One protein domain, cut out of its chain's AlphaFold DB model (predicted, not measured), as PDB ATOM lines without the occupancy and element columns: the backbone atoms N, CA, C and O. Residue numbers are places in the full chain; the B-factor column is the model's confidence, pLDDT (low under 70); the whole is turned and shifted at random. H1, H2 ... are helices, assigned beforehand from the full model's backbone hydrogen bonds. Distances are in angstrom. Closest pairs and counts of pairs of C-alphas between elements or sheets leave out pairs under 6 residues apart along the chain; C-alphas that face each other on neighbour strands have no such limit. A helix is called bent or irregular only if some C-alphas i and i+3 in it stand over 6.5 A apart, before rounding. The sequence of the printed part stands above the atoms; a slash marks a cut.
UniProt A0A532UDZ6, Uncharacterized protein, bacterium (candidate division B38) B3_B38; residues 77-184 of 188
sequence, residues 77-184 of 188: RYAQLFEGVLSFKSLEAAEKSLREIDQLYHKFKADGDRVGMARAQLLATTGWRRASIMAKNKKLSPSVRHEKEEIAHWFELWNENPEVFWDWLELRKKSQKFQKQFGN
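Overview. This is residues 77 to 184 of the 188 residues of an uncharacterized protein of bacterium (candidate division B38) B3_B38 (UniProt A0A532UDZ6). Three long helices, H2, H3 and H4, run up and down side by side as a compact core, and H5 folds back from the far end of H4 as the fourth helix of the bundle. The short H6 turns sharply at the end of H5, and the small H1 sits near the start of H3. The printed part has 108 residues, with six helices in the order H1 to H6 and no named strand: all helix. It is compact, with a radius of gyration of the C-alphas of 14.2 A and spans of 42 by 29 by 19 A.

Arrangement. H1, residues 77 to 81, is close to but not clearly touching H3, residues 114 to 135; the C-alphas of Tyr 78 and Gly 116 are closest, 7.2 A apart. H2, residues 91 to 110, and H3 form a hairpin at a shallow tilt of 18 degrees, opposite ways; H3 touches H2 with residues 114 to 124 alone, closest at the C-alphas of Tyr 105 and Met 117, 5.0 A. H3 and H4, residues 142 to 160, form a hairpin too, at 21 degrees, with the C-alphas of Ala 135 and Arg 145 4.2 A apart. H4 touches H5, residues 162 to 174, closest at the C-alphas of Trp 158 and Phe 165, 5.3 A. H6, residues 176 to 184, is about perpendicular to H5, at 77 degrees. Every O i to N i+4 pair is within hydrogen-bond range in H1, H2, H3 and H4; H5 has 7 of 9 and H6 4 of 5.

Along the chain. H1 begins at C-alpha 77 (-24.845, 13.502, -38.669). H2 measures 28.2 A, H3 31.4 A and H4 27.0 A. H5 and H6 are irregular: C-alphas 163 and 166 are 7.5 A apart, and 181 and 184 8.1 A. H6 ends at C-alpha 184 (-51.500, 39.555, -25.191).

Size, cuts and confidence. The C-alphas farthest apart, of Asp 111 and Lys 139, are 44.2 A apart. The printed part has no cut and no long link. Residues 77, 79 and 184 have pLDDT under 70.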
ATOM      1  N   ARG A  77     -23.521  13.974 -39.083       62.56
ATOM      2  CA  ARG A  77     -24.845  13.502 -38.669       62.56
ATOM      3  C   ARG A  77     -25.572  14.376 -37.640       62.56
ATOM      4  O   ARG A  77     -26.766  14.584 -37.782       62.56
ATOM      5  N   TYR A  78     -24.917  14.885 -36.593       70.88
ATOM      6  CA  TYR A  78     -25.601  15.712 -35.587       70.88
ATOM      7  C   TYR A  78     -25.697  17.167 -36.020       70.88
ATOM      8  O   TYR A  78     -26.661  17.836 -35.666       70.88
ATOM      9  N   ALA A  79     -24.694  17.668 -36.747       69.00
ATOM     10  CA  ALA A  79     -24.712  19.043 -37.230       69.00
ATOM     11  C   ALA A  79     -25.958  19.293 -38.091       69.00
ATOM     12  O   ALA A  79     -26.671  20.256 -37.835       69.00
ATOM     13  N   GLN A  80     -26.261  18.362 -39.000       73.81
ATOM     14  CA  GLN A  80     -27.462  18.389 -39.838       73.81
ATOM     15  C   GLN A  80     -28.755  18.249 -39.017       73.81
ATOM     16  O   GLN A  80     -29.708  18.984 -39.239       73.81
ATOM     17  N   LEU A  81     -28.793  17.345 -38.028       79.62
ATOM     18  CA  LEU A  81     -29.997  17.114 -37.211       79.62
ATOM     19  C   LEU A  81     -30.382  18.300 -36.316       79.62
ATOM     20  O   LEU A  81     -31.557  18.463 -36.004       79.62
ATOM     21  N   PHE A  82     -29.409  19.096 -35.874       82.50
ATOM     22  CA  PHE A  82     -29.639  20.248 -34.994       82.50
ATOM     23  C   PHE A  82     -29.620  21.593 -35.737       82.50
ATOM     24  O   PHE A  82     -29.742  22.650 -35.106       82.50
ATOM     25  N   GLU A  83     -29.446  21.583 -37.057       82.12
ATOM     26  CA  GLU A  83     -29.441  22.794 -37.865       82.12
ATOM     27  C   GLU A  83     -30.815  23.477 -37.820       82.12
ATOM     28  O   GLU A  83     -31.853  22.846 -37.983       82.12
ATOM     29  N   GLY A  84     -30.834  24.782 -37.539       85.75
ATOM     30  CA  GLY A  84     -32.070  25.573 -37.486       85.75
ATOM     31  C   GLY A  84     -32.980  25.321 -36.274       85.75
ATOM     32  O   GLY A  84     -33.873  26.132 -36.036       85.75
ATOM     33  N   VAL A  85     -32.718  24.285 -35.470       89.75
ATOM     34  CA  VAL A  85     -33.570  23.883 -34.338       89.75
ATOM     35  C   VAL A  85     -33.703  24.984 -33.284       89.75
ATOM     36  O   VAL A  85     -34.783  25.205 -32.740       89.75
ATOM     37  N   LEU A  86     -32.621  25.706 -32.968       91.31
ATOM     38  CA  LEU A  86     -32.629  26.688 -31.879       91.31
ATOM     39  C   LEU A  86     -33.103  28.078 -32.328       91.31
ATOM     40  O   LEU A  86     -32.382  28.825 -32.994       91.31
ATOM     41  N   SER A  87     -34.257  28.479 -31.809       89.94
ATOM     42  CA  SER A  87     -34.846  29.806 -31.908       89.94
ATOM     43  C   SER A  87     -35.393  30.233 -30.546       89.94
ATOM     44  O   SER A  87     -35.857  29.431 -29.747       89.94
ATOM     45  N   PHE A  88     -35.299  31.526 -30.256       90.00
ATOM     46  CA  PHE A  88     -35.772  32.125 -29.000       90.00
ATOM     47  C   PHE A  88     -36.279  33.553 -29.240       90.00
ATOM     48  O   PHE A  88     -36.182  34.432 -28.380       90.00
ATOM     49  N   LYS A  89     -36.769  33.815 -30.459       90.25
ATOM     50  CA  LYS A  89     -37.251  35.140 -30.871       90.25
ATOM     51  C   LYS A  89     -38.521  35.546 -30.119       90.25
ATOM     52  O   LYS A  89     -38.597  36.705 -29.730       90.25
ATOM     53  N   SER A  90     -39.404  34.588 -29.840       94.62
ATOM     54  CA  SER A  90     -40.612  34.714 -29.013       94.62
ATOM     55  C   SER A  90     -40.791  33.469 -28.135       94.62
ATOM     56  O   SER A  90     -40.015  32.510 -28.266       94.62
ATOM     57  N   LEU A  91     -41.804  33.471 -27.264       96.25
ATOM     58  CA  LEU A  91     -42.193  32.303 -26.464       96.25
ATOM     59  C   LEU A  91     -42.592  31.119 -27.354       96.25
ATOM     60  O   LEU A  91     -42.113  30.011 -27.149       96.25
ATOM     61  N   GLU A  92     -43.380  31.346 -28.401       95.56
ATOM     62  CA  GLU A  92     -43.838  30.308 -29.336       95.56
ATOM     63  C   GLU A  92     -42.657  29.679 -30.079       95.56
ATOM     64  O   GLU A  92     -42.570  28.458 -30.221       95.56
ATOM     65  N   ALA A  93     -41.712  30.512 -30.526       95.19
ATOM     66  CA  ALA A  93     -40.506  30.036 -31.188       95.19
ATOM     67  C   ALA A  93     -39.627  29.209 -30.236       95.19
ATOM     68  O   ALA A  93     -39.096  28.183 -30.649       95.19
ATOM     69  N   ALA A  94     -39.498  29.634 -28.975       97.12
ATOM     70  CA  ALA A  94     -38.757  28.892 -27.959       97.12
ATOM     71  C   ALA A  94     -39.430  27.557 -27.612       97.12
ATOM     72  O   ALA A  94     -38.739  26.545 -27.510       97.12
ATOM     73  N   GLU A  95     -40.759  27.529 -27.486       97.94
ATOM     74  CA  GLU A  95     -41.521  26.295 -27.271       97.94
ATOM     75  C   GLU A  95     -41.301  25.314 -28.424       97.94
ATOM     76  O   GLU A  95     -40.986  24.150 -28.186       97.94
ATOM     77  N   LYS A  96     -41.404  25.783 -29.675       97.56
ATOM     78  CA  LYS A  96     -41.144  24.955 -30.861       97.56
ATOM     79  C   LYS A  96     -39.725  24.386 -30.848       97.56
ATOM     80  O   LYS A  96     -39.550  23.186 -31.042       97.56
ATOM     81  N   SER A  97     -38.730  25.222 -30.568       96.38
ATOM     82  CA  SER A  97     -37.341  24.779 -30.450       96.38
ATOM     83  C   SER A  97     -37.153  23.738 -29.354       96.38
ATOM     84  O   SER A  97     -36.466  22.746 -29.577       96.38
ATOM     85  N   LEU A  98     -37.781  23.918 -28.191       98.00
ATOM     86  CA  LEU A  98     -37.741  22.929 -27.117       98.00
ATOM     87  C   LEU A  98     -38.410  21.616 -27.527       98.00
ATOM     88  O   LEU A  98     -37.850  20.569 -27.234       98.00
ATOM     89  N   ARG A  99     -39.526  21.641 -28.270       98.00
ATOM     90  CA  ARG A  99     -40.163  20.417 -28.802       98.00
ATOM     91  C   ARG A  99     -39.231  19.644 -29.729       98.00
ATOM     92  O   ARG A  99     -39.124  18.430 -29.605       98.00
ATOM     93  N   GLU A 100     -38.548  20.329 -30.638       97.44
ATOM     94  CA  GLU A 100     -37.601  19.689 -31.562       97.44
ATOM     95  C   GLU A 100     -36.373  19.126 -30.825       97.44
ATOM     96  O   GLU A 100     -35.952  17.996 -31.081       97.44
ATOM     97  N   ILE A 101     -35.827  19.874 -29.858       96.94
ATOM     98  CA  ILE A 101     -34.730  19.408 -28.995       96.94
ATOM     99  C   ILE A 101     -35.154  18.168 -28.200       96.94
ATOM    100  O   ILE A 101     -34.395  17.201 -28.125       96.94
ATOM    101  N   ASP A 102     -36.354  18.192 -27.627       98.06
ATOM    102  CA  ASP A 102     -36.926  17.121 -26.817       98.06
ATOM    103  C   ASP A 102     -37.129  15.834 -27.620       98.06
ATOM    104  O   ASP A 102     -36.667  14.763 -27.222       98.06
ATOM    105  N   GLN A 103     -37.699  15.944 -28.821       97.00
ATOM    106  CA  GLN A 103     -37.846  14.818 -29.744       97.00
ATOM    107  C   GLN A 103     -36.499  14.169 -30.075       97.00
ATOM    108  O   GLN A 103     -36.372  12.942 -30.044       97.00
ATOM    109  N   LEU A 104     -35.473  14.978 -30.362       95.12
ATOM    110  CA  LEU A 104     -34.124  14.475 -30.616       95.12
ATOM    111  C   LEU A 104     -33.524  13.827 -29.364       95.12
ATOM    112  O   LEU A 104     -32.955  12.739 -29.459       95.12
ATOM    113  N   TYR A 105     -33.677  14.446 -28.192       95.94
ATOM    114  CA  TYR A 105     -33.206  13.898 -26.920       95.94
ATOM    115  C   TYR A 105     -33.804  12.514 -26.643       95.94
ATOM    116  O   TYR A 105     -33.057  11.568 -26.388       95.94
ATOM    117  N   HIS A 106     -35.125  12.370 -26.756       96.38
ATOM    118  CA  HIS A 106     -35.814  11.103 -26.518       96.38
ATOM    119  C   HIS A 106     -35.485  10.045 -27.568       96.38
ATOM    120  O   HIS A 106     -35.303   8.881 -27.208       96.38
ATOM    121  N   LYS A 107     -35.319  10.436 -28.836       94.19
ATOM    122  CA  LYS A 107     -34.831   9.534 -29.884       94.19
ATOM    123  C   LYS A 107     -33.454   8.973 -29.528       94.19
ATOM    124  O   LYS A 107     -33.276   7.762 -29.478       94.19
ATOM    125  N   PHE A 108     -32.501   9.839 -29.189       88.69
ATOM    126  CA  PHE A 108     -31.163   9.397 -28.793       88.69
ATOM    127  C   PHE A 108     -31.169   8.581 -27.498       88.69
ATOM    128  O   PHE A 108     -30.394   7.639 -27.371       88.69
ATOM    129  N   LYS A 109     -32.056   8.900 -26.549       91.81
ATOM    130  CA  LYS A 109     -32.240   8.116 -25.323       91.81
ATOM    131  C   LYS A 109     -32.725   6.699 -25.632       91.81
ATOM    132  O   LYS A 109     -32.164   5.752 -25.083       91.81
ATOM    133  N   ALA A 110     -33.715   6.553 -26.513       92.50
ATOM    134  CA  ALA A 110     -34.227   5.254 -26.954       92.50
ATOM    135  C   ALA A 110     -33.149   4.430 -27.681       92.50
ATOM    136  O   ALA A 110     -33.027   3.232 -27.438       92.50
ATOM    137  N   ASP A 111     -32.310   5.090 -28.481       84.81
ATOM    138  CA  ASP A 111     -31.200   4.466 -29.209       84.81
ATOM    139  C   ASP A 111     -29.958   4.194 -28.326       84.81
ATOM    140  O   ASP A 111     -28.958   3.647 -28.795       84.81
ATOM    141  N   GLY A 112     -29.970   4.601 -27.049       78.06
ATOM    142  CA  GLY A 112     -28.810   4.522 -26.151       78.06
ATOM    143  C   GLY A 112     -27.647   5.455 -26.533       78.06
ATOM    144  O   GLY A 112     -26.535   5.325 -26.009       78.06
ATOM    145  N   ASP A 113     -27.882   6.415 -27.430       79.50
ATOM    146  CA  ASP A 113     -26.897   7.361 -27.943       79.50
ATOM    147  C   ASP A 113     -26.649   8.518 -26.965       79.50
ATOM    148  O   ASP A 113     -27.179   9.629 -27.068       79.50
ATOM    149  N   ARG A 114     -25.734   8.277 -26.024       81.50
ATOM    150  CA  ARG A 114     -25.307   9.279 -25.035       81.50
ATOM    151  C   ARG A 114     -24.694  10.536 -25.657       81.50
ATOM    152  O   ARG A 114     -24.732  11.596 -25.033       81.50
ATOM    153  N   VAL A 115     -24.095  10.444 -26.848       81.94
ATOM    154  CA  VAL A 115     -23.495  11.613 -27.510       81.94
ATOM    155  C   VAL A 115     -24.598  12.502 -28.067       81.94
ATOM    156  O   VAL A 115     -24.558  13.708 -27.832       81.94
ATOM    157  N   GLY A 116     -25.593  11.920 -28.737       82.56
ATOM    158  CA  GLY A 116     -26.769  12.634 -29.230       82.56
ATOM    159  C   GLY A 116     -27.554  13.317 -28.108       82.56
ATOM    160  O   GLY A 116     -27.848  14.510 -28.204       82.56
ATOM    161  N   MET A 117     -27.780  12.618 -26.989       89.00
ATOM    162  CA  MET A 117     -28.410  13.202 -25.792       89.00
ATOM    163  C   MET A 117     -27.641  14.430 -25.280       89.00
ATOM    164  O   MET A 117     -28.226  15.494 -25.076       89.00
ATOM    165  N   ALA A 118     -26.315  14.320 -25.144       85.56
ATOM    166  CA  ALA A 118     -25.474  15.431 -24.698       85.56
ATOM    167  C   ALA A 118     -25.482  16.618 -25.683       85.56
ATOM    168  O   ALA A 118     -25.288  17.764 -25.273       85.56
ATOM    169  N   ARG A 119     -25.709  16.380 -26.984       86.69
ATOM    170  CA  ARG A 119     -25.868  17.454 -27.980       86.69
ATOM    171  C   ARG A 119     -27.188  18.200 -27.818       86.69
ATOM    172  O   ARG A 119     -27.157  19.428 -27.849       86.69
ATOM    173  N   ALA A 120     -28.294  17.493 -27.590       92.38
ATOM    174  CA  ALA A 120     -29.587  18.117 -27.312       92.38
ATOM    175  C   ALA A 120     -29.515  19.006 -26.056       92.38
ATOM    176  O   ALA A 120     -29.861  20.186 -26.106       92.38
ATOM    177  N   GLN A 121     -28.929  18.486 -24.971       93.00
ATOM    178  CA  GLN A 121     -28.702  19.240 -23.728       93.00
ATOM    179  C   GLN A 121     -27.802  20.467 -23.929       93.00
ATOM    180  O   GLN A 121     -28.080  21.554 -23.418       93.00
ATOM    181  N   LEU A 122     -26.737  20.343 -24.730       89.75
ATOM    182  CA  LEU A 122     -25.880  21.483 -25.066       89.75
ATOM    183  C   LEU A 122     -26.638  22.562 -25.854       89.75
ATOM    184  O   LEU A 122     -26.398  23.759 -25.648       89.75
ATOM    185  N   LEU A 123     -27.546  22.169 -26.751       91.44
ATOM    186  CA  LEU A 123     -28.354  23.117 -27.513       91.44
ATOM    187  C   LEU A 123     -29.350  23.856 -26.609       91.44
ATOM    188  O   LEU A 123     -29.437  25.083 -26.693       91.44
ATOM    189  N   ALA A 124     -29.999  23.155 -25.677       94.56
ATOM    190  CA  ALA A 124     -30.855  23.777 -24.666       94.56
ATOM    191  C   ALA A 124     -30.074  24.730 -23.745       94.56
ATOM    192  O   ALA A 124     -30.466  25.883 -23.565       94.56
ATOM    193  N   THR A 125     -28.896  24.311 -23.268       93.00
ATOM    194  CA  THR A 125     -27.973  25.161 -22.490       93.00
ATOM    195  C   THR A 125     -27.584  26.426 -23.267       93.00
ATOM    196  O   THR A 125     -27.459  27.518 -22.703       93.00
ATOM    197  N   THR A 126     -27.408  26.311 -24.585       90.19
ATOM    198  CA  THR A 126     -27.127  27.461 -25.457       90.19
ATOM    199  C   THR A 126     -28.321  28.414 -25.528       90.19
ATOM    200  O   THR A 126     -28.120  29.631 -25.457       90.19
ATOM    201  N   GLY A 127     -29.544  27.884 -25.630       89.81
ATOM    202  CA  GLY A 127     -30.789  28.651 -25.550       89.81
ATOM    203  C   GLY A 127     -30.904  29.424 -24.237       89.81
ATOM    204  O   GLY A 127     -30.990  30.655 -24.266       89.81
ATOM    205  N   TRP A 128     -30.771  28.730 -23.103       96.00
ATOM    206  CA  TRP A 128     -30.766  29.322 -21.758       96.00
ATOM    207  C   TRP A 128     -29.762  30.470 -21.639       96.00
ATOM    208  O   TRP A 128     -30.122  31.583 -21.247       96.00
ATOM    209  N   ARG A 129     -28.503  30.241 -22.034       92.31
ATOM    210  CA  ARG A 129     -27.442  31.249 -21.914       92.31
ATOM    211  C   ARG A 129     -27.746  32.494 -22.743       92.31
ATOM    212  O   ARG A 129     -27.561  33.613 -22.263       92.31
ATOM    213  N   ARG A 130     -28.191  32.323 -23.992       90.94
ATOM    214  CA  ARG A 130     -28.495  33.446 -24.897       90.94
ATOM    215  C   ARG A 130     -29.706  34.239 -24.414       90.94
ATOM    216  O   ARG A 130     -29.627  35.466 -24.349       90.94
ATOM    217  N   ALA A 131     -30.778  33.556 -24.019       93.88
ATOM    218  CA  ALA A 131     -31.972  34.185 -23.466       93.88
ATOM    219  C   ALA A 131     -31.656  34.943 -22.163       93.88
ATOM    220  O   ALA A 131     -32.000  36.118 -22.042       93.88
ATOM    221  N   SER A 132     -30.869  34.347 -21.262       93.56
ATOM    222  CA  SER A 132     -30.414  34.977 -20.011       93.56
ATOM    223  C   SER A 132     -29.610  36.260 -20.236       93.56
ATOM    224  O   SER A 132     -29.772  37.244 -19.509       93.56
ATOM    225  N   ILE A 133     -28.732  36.281 -21.245       91.81
ATOM    226  CA  ILE A 133     -27.979  37.489 -21.614       91.81
ATOM    227  C   ILE A 133     -28.938  38.583 -22.100       91.81
ATOM    228  O   ILE A 133     -28.802  39.741 -21.701       91.81
ATOM    229  N   MET A 134     -29.924  38.231 -22.928       90.19
ATOM    230  CA  MET A 134     -30.911  39.194 -23.425       90.19
ATOM    231  C   MET A 134     -31.827  39.718 -22.319       90.19
ATOM    232  O   MET A 134     -32.078  40.919 -22.276       90.19
ATOM    233  N   ALA A 135     -32.253  38.873 -21.382       94.38
ATOM    234  CA  ALA A 135     -33.054  39.280 -20.227       94.38
ATOM    235  C   ALA A 135     -32.364  40.375 -19.388       94.38
ATOM    236  O   ALA A 135     -33.017  41.259 -18.840       94.38
ATOM    237  N   LYS A 136     -31.024  40.381 -19.350       93.88
ATOM    238  CA  LYS A 136     -30.211  41.384 -18.638       93.88
ATOM    239  C   LYS A 136     -29.876  42.623 -19.479       93.88
ATOM    240  O   LYS A 136     -29.331  43.596 -18.954       93.88
ATOM    241  N   ASN A 137     -30.184  42.625 -20.777       92.00
ATOM    242  CA  ASN A 137     -29.830  43.721 -21.675       92.00
ATOM    243  C   ASN A 137     -30.746  44.935 -21.464       92.00
ATOM    244  O   ASN A 137     -31.872  44.979 -21.956       92.00
ATOM    245  N   LYS A 138     -30.226  45.969 -20.794       92.44
ATOM    246  CA  LYS A 138     -30.964  47.204 -20.478       92.44
ATOM    247  C   LYS A 138     -31.457  47.987 -21.700       92.44
ATOM    248  O   LYS A 138     -32.360  48.799 -21.539       92.44
ATOM    249  N   LYS A 139     -30.903  47.745 -22.896       93.62
ATOM    250  CA  LYS A 139     -31.365  48.370 -24.148       93.62
ATOM    251  C   LYS A 139     -32.707  47.812 -24.634       93.62
ATOM    252  O   LYS A 139     -33.358  48.447 -25.453       93.62
ATOM    253  N   LEU A 140     -33.106  46.628 -24.164       92.06
ATOM    254  CA  LEU A 140     -34.400  46.028 -24.484       92.06
ATOM    255  C   LEU A 140     -35.488  46.566 -23.553       92.06
ATOM    256  O   LEU A 140     -35.232  46.855 -22.376       92.06
ATOM    257  N   SER A 141     -36.711  46.656 -24.079       93.56
ATOM    258  CA  SER A 141     -37.877  47.062 -23.295       93.56
ATOM    259  C   SER A 141     -38.128  46.081 -22.138       93.56
ATOM    260  O   SER A 141     -37.778  44.901 -22.245       93.56
ATOM    261  N   PRO A 142     -38.755  46.526 -21.032       93.12
ATOM    262  CA  PRO A 142     -39.076  45.641 -19.915       93.12
ATOM    263  C   PRO A 142     -39.842  44.385 -20.347       93.12
ATOM    264  O   PRO A 142     -39.446  43.295 -19.948       93.12
ATOM    265  N   SER A 143     -40.843  44.525 -21.224       90.88
ATOM    266  CA  SER A 143     -41.631  43.401 -21.755       90.88
ATOM    267  C   SER A 143     -40.757  42.365 -22.462       90.88
ATOM    268  O   SER A 143     -40.827  41.181 -22.145       90.88
ATOM    269  N   VAL A 144     -39.865  42.805 -23.358       92.81
ATOM    270  CA  VAL A 144     -38.954  41.896 -24.070       92.81
ATOM    271  C   VAL A 144     -37.994  41.213 -23.096       92.81
ATOM    272  O   VAL A 144     -37.707  40.030 -23.246       92.81
ATOM    273  N   ARG A 145     -37.503  41.914 -22.068       95.62
ATOM    274  CA  ARG A 145     -36.637  41.289 -21.053       95.62
ATOM    275  C   ARG A 145     -37.365  40.213 -20.251       95.62
ATOM    276  O   ARG A 145     -36.780  39.158 -20.042       95.62
ATOM    277  N   HIS A 146     -38.614  40.464 -19.855       95.31
ATOM    278  CA  HIS A 146     -39.435  39.492 -19.121       95.31
ATOM    279  C   HIS A 146     -39.733  38.263 -19.981       95.31
ATOM    280  O   HIS A 146     -39.668  37.140 -19.495       95.31
ATOM    281  N   GLU A 147     -39.994  38.457 -21.276       96.19
ATOM    282  CA  GLU A 147     -40.154  37.345 -22.212       96.19
ATOM    283  C   GLU A 147     -38.875  36.498 -22.297       96.19
ATOM    284  O   GLU A 147     -38.922  35.275 -22.212       96.19
ATOM    285  N   LYS A 148     -37.703  37.136 -22.415       96.94
ATOM    286  CA  LYS A 148     -36.420  36.418 -22.486       96.94
ATOM    287  C   LYS A 148     -36.052  35.735 -21.168       96.94
ATOM    288  O   LYS A 148     -35.394  34.702 -21.202       96.94
ATOM    289  N   GLU A 149     -36.474  36.285 -20.035       97.81
ATOM    290  CA  GLU A 149     -36.334  35.654 -18.720       97.81
ATOM    291  C   GLU A 149     -37.182  34.379 -18.623       97.81
ATOM    292  O   GLU A 149     -36.669  33.333 -18.237       97.81
ATOM    293  N   GLU A 150     -38.438  34.432 -19.068       98.06
ATOM    294  CA  GLU A 150     -39.318  33.261 -19.112       98.06
ATOM    295  C   GLU A 150     -38.773  32.180 -20.058       98.06
ATOM    296  O   GLU A 150     -38.694  31.013 -19.681       98.06
ATOM    297  N   ILE A 151     -38.306  32.568 -21.251       98.19
ATOM    298  CA  ILE A 151     -37.663  31.642 -22.195       98.19
ATOM    299  C   ILE A 151     -36.423  30.993 -21.570       98.19
ATOM    300  O   ILE A 151     -36.219  29.791 -21.722       98.19
ATOM    301  N   ALA A 152     -35.581  31.763 -20.873       98.06
ATOM    302  CA  ALA A 152     -34.408  31.210 -20.201       98.06
ATOM    303  C   ALA A 152     -34.814  30.146 -19.175       98.06
ATOM    304  O   ALA A 152     -34.256  29.051 -19.190       98.06
ATOM    305  N   HIS A 153     -35.824  30.438 -18.357       98.00
ATOM    306  CA  HIS A 153     -36.345  29.507 -17.361       98.00
ATOM    307  C   HIS A 153     -36.893  28.217 -17.993       98.00
ATOM    308  O   HIS A 153     -36.666  27.132 -17.466       98.00
ATOM    309  N   TRP A 154     -37.541  28.299 -19.161       98.50
ATOM    310  CA  TRP A 154     -37.998  27.104 -19.880       98.50
ATOM    311  C   TRP A 154     -36.836  26.201 -20.303       98.50
ATOM    312  O   TRP A 154     -36.878  24.995 -20.073       98.50
ATOM    313  N   PHE A 155     -35.779  26.778 -20.885       98.12
ATOM    314  CA  PHE A 155     -34.593  26.013 -21.280       98.12
ATOM    315  C   PHE A 155     -33.848  25.407 -20.083       98.12
ATOM    316  O   PHE A 155     -33.294  24.318 -20.212       98.12
ATOM    317  N   GLU A 156     -33.822  26.098 -18.944       97.75
ATOM    318  CA  GLU A 156     -33.226  25.601 -17.699       97.75
ATOM    319  C   GLU A 156     -33.983  24.382 -17.168       97.75
ATOM    320  O   GLU A 156     -33.393  23.311 -17.038       97.75
ATOM    321  N   LEU A 157     -35.297  24.513 -16.966       97.81
ATOM    322  CA  LEU A 157     -36.128  23.433 -16.435       97.81
ATOM    323  C   LEU A 157     -36.158  22.212 -17.347       97.81
ATOM    324  O   LEU A 157     -36.071  21.089 -16.854       97.81
ATOM    325  N   TRP A 158     -36.240  22.416 -18.665       98.44
ATOM    326  CA  TRP A 158     -36.138  21.305 -19.606       98.44
ATOM    327  C   TRP A 158     -34.787  20.597 -19.478       98.44
ATOM    328  O   TRP A 158     -34.733  19.377 -19.476       98.44
ATOM    329  N   ASN A 159     -33.686  21.338 -19.329       95.06
ATOM    330  CA  ASN A 159     -32.358  20.736 -19.235       95.06
ATOM    331  C   ASN A 159     -32.140  19.971 -17.918       95.06
ATOM    332  O   ASN A 159     -31.405  18.981 -17.907       95.06
ATOM    333  N   GLU A 160     -32.764  20.414 -16.825       94.50
ATOM    334  CA  GLU A 160     -32.745  19.718 -15.534       94.50
ATOM    335  C   GLU A 160     -33.647  18.482 -15.530       94.50
ATOM    336  O   GLU A 160     -33.229  17.418 -15.075       94.50
ATOM    337  N   ASN A 161     -34.875  18.608 -16.045       94.88
ATOM    338  CA  ASN A 161     -35.885  17.556 -15.988       94.88
ATOM    339  C   ASN A 161     -36.710  17.480 -17.295       94.88
ATOM    340  O   ASN A 161     -37.877  17.884 -17.300       94.88
ATOM    341  N   PRO A 162     -36.155  16.916 -18.392       95.19
ATOM    342  CA  PRO A 162     -36.856  16.830 -19.679       95.19
ATOM    343  C   PRO A 162     -38.207  16.107 -19.581       95.19
ATOM    344  O   PRO A 162     -39.202  16.545 -20.147       95.19
ATOM    345  N   GLU A 163     -38.259  15.040 -18.777       94.44
ATOM    346  CA  GLU A 163     -39.410  14.130 -18.679       94.44
ATOM    347  C   GLU A 163     -40.682  14.779 -18.109       94.44
ATOM    348  O   GLU A 163     -41.779  14.319 -18.399       94.44
ATOM    349  N   VAL A 164     -40.551  15.826 -17.286       95.75
ATOM    350  CA  VAL A 164     -41.688  16.494 -16.611       95.75
ATOM    351  C   VAL A 164     -41.917  17.916 -17.117       95.75
ATOM    352  O   VAL A 164     -42.859  18.593 -16.701       95.75
ATOM    353  N   PHE A 165     -41.041  18.398 -18.001       98.00
ATOM    354  CA  PHE A 165     -41.056  19.776 -18.467       98.00
ATOM    355  C   PHE A 165     -42.376  20.144 -19.147       98.00
ATOM    356  O   PHE A 165     -42.895  21.234 -18.915       98.00
ATOM    357  N   TRP A 166     -42.935  19.253 -19.968       97.88
ATOM    358  CA  TRP A 166     -44.147  19.552 -20.733       97.88
ATOM    359  C   TRP A 166     -45.389  19.687 -19.852       97.88
ATOM    360  O   TRP A 166     -46.155  20.633 -20.046       97.88
ATOM    361  N   ASP A 167     -45.535  18.823 -18.846       97.31
ATOM    362  CA  ASP A 167     -46.611  18.924 -17.854       97.31
ATOM    363  C   ASP A 167     -46.494  20.235 -17.066       97.31
ATOM    364  O   ASP A 167     -47.467  20.973 -16.878       97.31
ATOM    365  N   TRP A 168     -45.269  20.579 -16.654       97.25
ATOM    366  CA  TRP A 168     -44.995  21.853 -16.000       97.25
ATOM    367  C   TRP A 168     -45.320  23.047 -16.905       97.25
ATOM    368  O   TRP A 168     -45.959  24.001 -16.452       97.25
ATOM    369  N   LEU A 169     -44.918  23.010 -18.178       97.75
ATOM    370  CA  LEU A 169     -45.125  24.103 -19.127       97.75
ATOM    371  C   LEU A 169     -46.618  24.344 -19.370       97.75
ATOM    372  O   LEU A 169     -47.061  25.496 -19.418       97.75
ATOM    373  N   GLU A 170     -47.408  23.274 -19.473       96.38
ATOM    374  CA  GLU A 170     -48.860  23.369 -19.607       96.38
ATOM    375  C   GLU A 170     -49.481  24.111 -18.413       96.38
ATOM    376  O   GLU A 170     -50.257  25.058 -18.591       96.38
ATOM    377  N   LEU A 171     -49.101  23.739 -17.188       96.62
ATOM    378  CA  LEU A 171     -49.560  24.407 -15.969       96.62
ATOM    379  C   LEU A 171     -49.053  25.854 -15.885       96.62
ATOM    380  O   LEU A 171     -49.811  26.764 -15.526       96.62
ATOM    381  N   ARG A 172     -47.795  26.102 -16.268       96.06
ATOM    382  CA  ARG A 172     -47.187  27.439 -16.279       96.06
ATOM    383  C   ARG A 172     -47.967  28.382 -17.185       96.06
ATOM    384  O   ARG A 172     -48.306  29.480 -16.734       96.06
ATOM    385  N   LYS A 173     -48.319  27.954 -18.399       94.94
ATOM    386  CA  LYS A 173     -49.094  28.760 -19.359       94.94
ATOM    387  C   LYS A 173     -50.508  29.069 -18.857       94.94
ATOM    388  O   LYS A 173     -51.020  30.147 -19.146       94.94
ATOM    389  N   LYS A 174     -51.124  28.200 -18.047       94.81
ATOM    390  CA  LYS A 174     -52.445  28.444 -17.420       94.81
ATOM    391  C   LYS A 174     -52.389  29.352 -16.183       94.81
ATOM    392  O   LYS A 174     -53.418  29.855 -15.741       94.81
ATOM    393  N   SER A 175     -51.209  29.580 -15.606       95.94
ATOM    394  CA  SER A 175     -51.076  30.384 -14.385       95.94
ATOM    395  C   SER A 175     -51.489  31.849 -14.590       95.94
ATOM    396  O   SER A 175     -51.140  32.480 -15.589       95.94
ATOM    397  N   GLN A 176     -52.150  32.446 -13.588       93.88
ATOM    398  CA  GLN A 176     -52.545  33.863 -13.638       93.88
ATOM    399  C   GLN A 176     -51.353  34.799 -13.870       93.88
ATOM    400  O   GLN A 176     -51.478  35.800 -14.570       93.88
ATOM    401  N   LYS A 177     -50.187  34.479 -13.289       91.69
ATOM    402  CA  LYS A 177     -48.959  35.261 -13.484       91.69
ATOM    403  C   LYS A 177     -48.543  35.266 -14.956       91.69
ATOM    404  O   LYS A 177     -48.230  36.327 -15.476       91.69
ATOM    405  N   PHE A 178     -48.558  34.104 -15.614       94.38
ATOM    406  CA  PHE A 178     -48.224  34.005 -17.037       94.38
ATOM    407  C   PHE A 178     -49.216  34.792 -17.889       94.38
ATOM    408  O   PHE A 178     -48.809  35.622 -18.690       94.38
ATOM    409  N   GLN A 179     -50.515  34.609 -17.648       93.75
ATOM    410  CA  GLN A 179     -51.572  35.295 -18.395       93.75
ATOM    411  C   GLN A 179     -51.492  36.822 -18.258       93.75
ATOM    412  O   GLN A 179     -51.565  37.537 -19.251       93.75
ATOM    413  N   LYS A 180     -51.237  37.339 -17.050       90.94
ATOM    414  CA  LYS A 180     -51.043  38.782 -16.826       90.94
ATOM    415  C   LYS A 180     -49.799  39.337 -17.523       90.94
ATOM    416  O   LYS A 180     -49.805  40.493 -17.927       90.94
ATOM    417  N   GLN A 181     -48.729  38.546 -17.616       89.50
ATOM    418  CA  GLN A 181     -47.450  38.990 -18.178       89.50
ATOM    419  C   GLN A 181     -47.370  38.823 -19.702       89.50
ATOM    420  O   GLN A 181     -46.747  39.649 -20.363       89.50
ATOM    421  N   PHE A 182     -48.003  37.787 -20.259       90.31
ATOM    422  CA  PHE A 182     -47.799  37.349 -21.644       90.31
ATOM    423  C   PHE A 182     -49.097  37.090 -22.427       90.31
ATOM    424  O   PHE A 182     -49.024  36.828 -23.622       90.31
ATOM    425  N   GLY A 183     -50.282  37.204 -21.815       76.12
ATOM    426  CA  GLY A 183     -51.567  36.841 -22.439       76.12
ATOM    427  C   GLY A 183     -51.919  37.602 -23.727       76.12
ATOM    428  O   GLY A 183     -52.680  37.095 -24.541       76.12
ATOM    429  N   ASN A 184     -51.313  38.771 -23.961       65.25
ATOM    430  CA  ASN A 184     -51.500  39.555 -25.191       65.25
ATOM    431  C   ASN A 184     -50.529  39.183 -26.332       65.25
ATOM    432  O   ASN A 184     -50.653  39.736 -27.418       65.25
TER     433      ASN A 184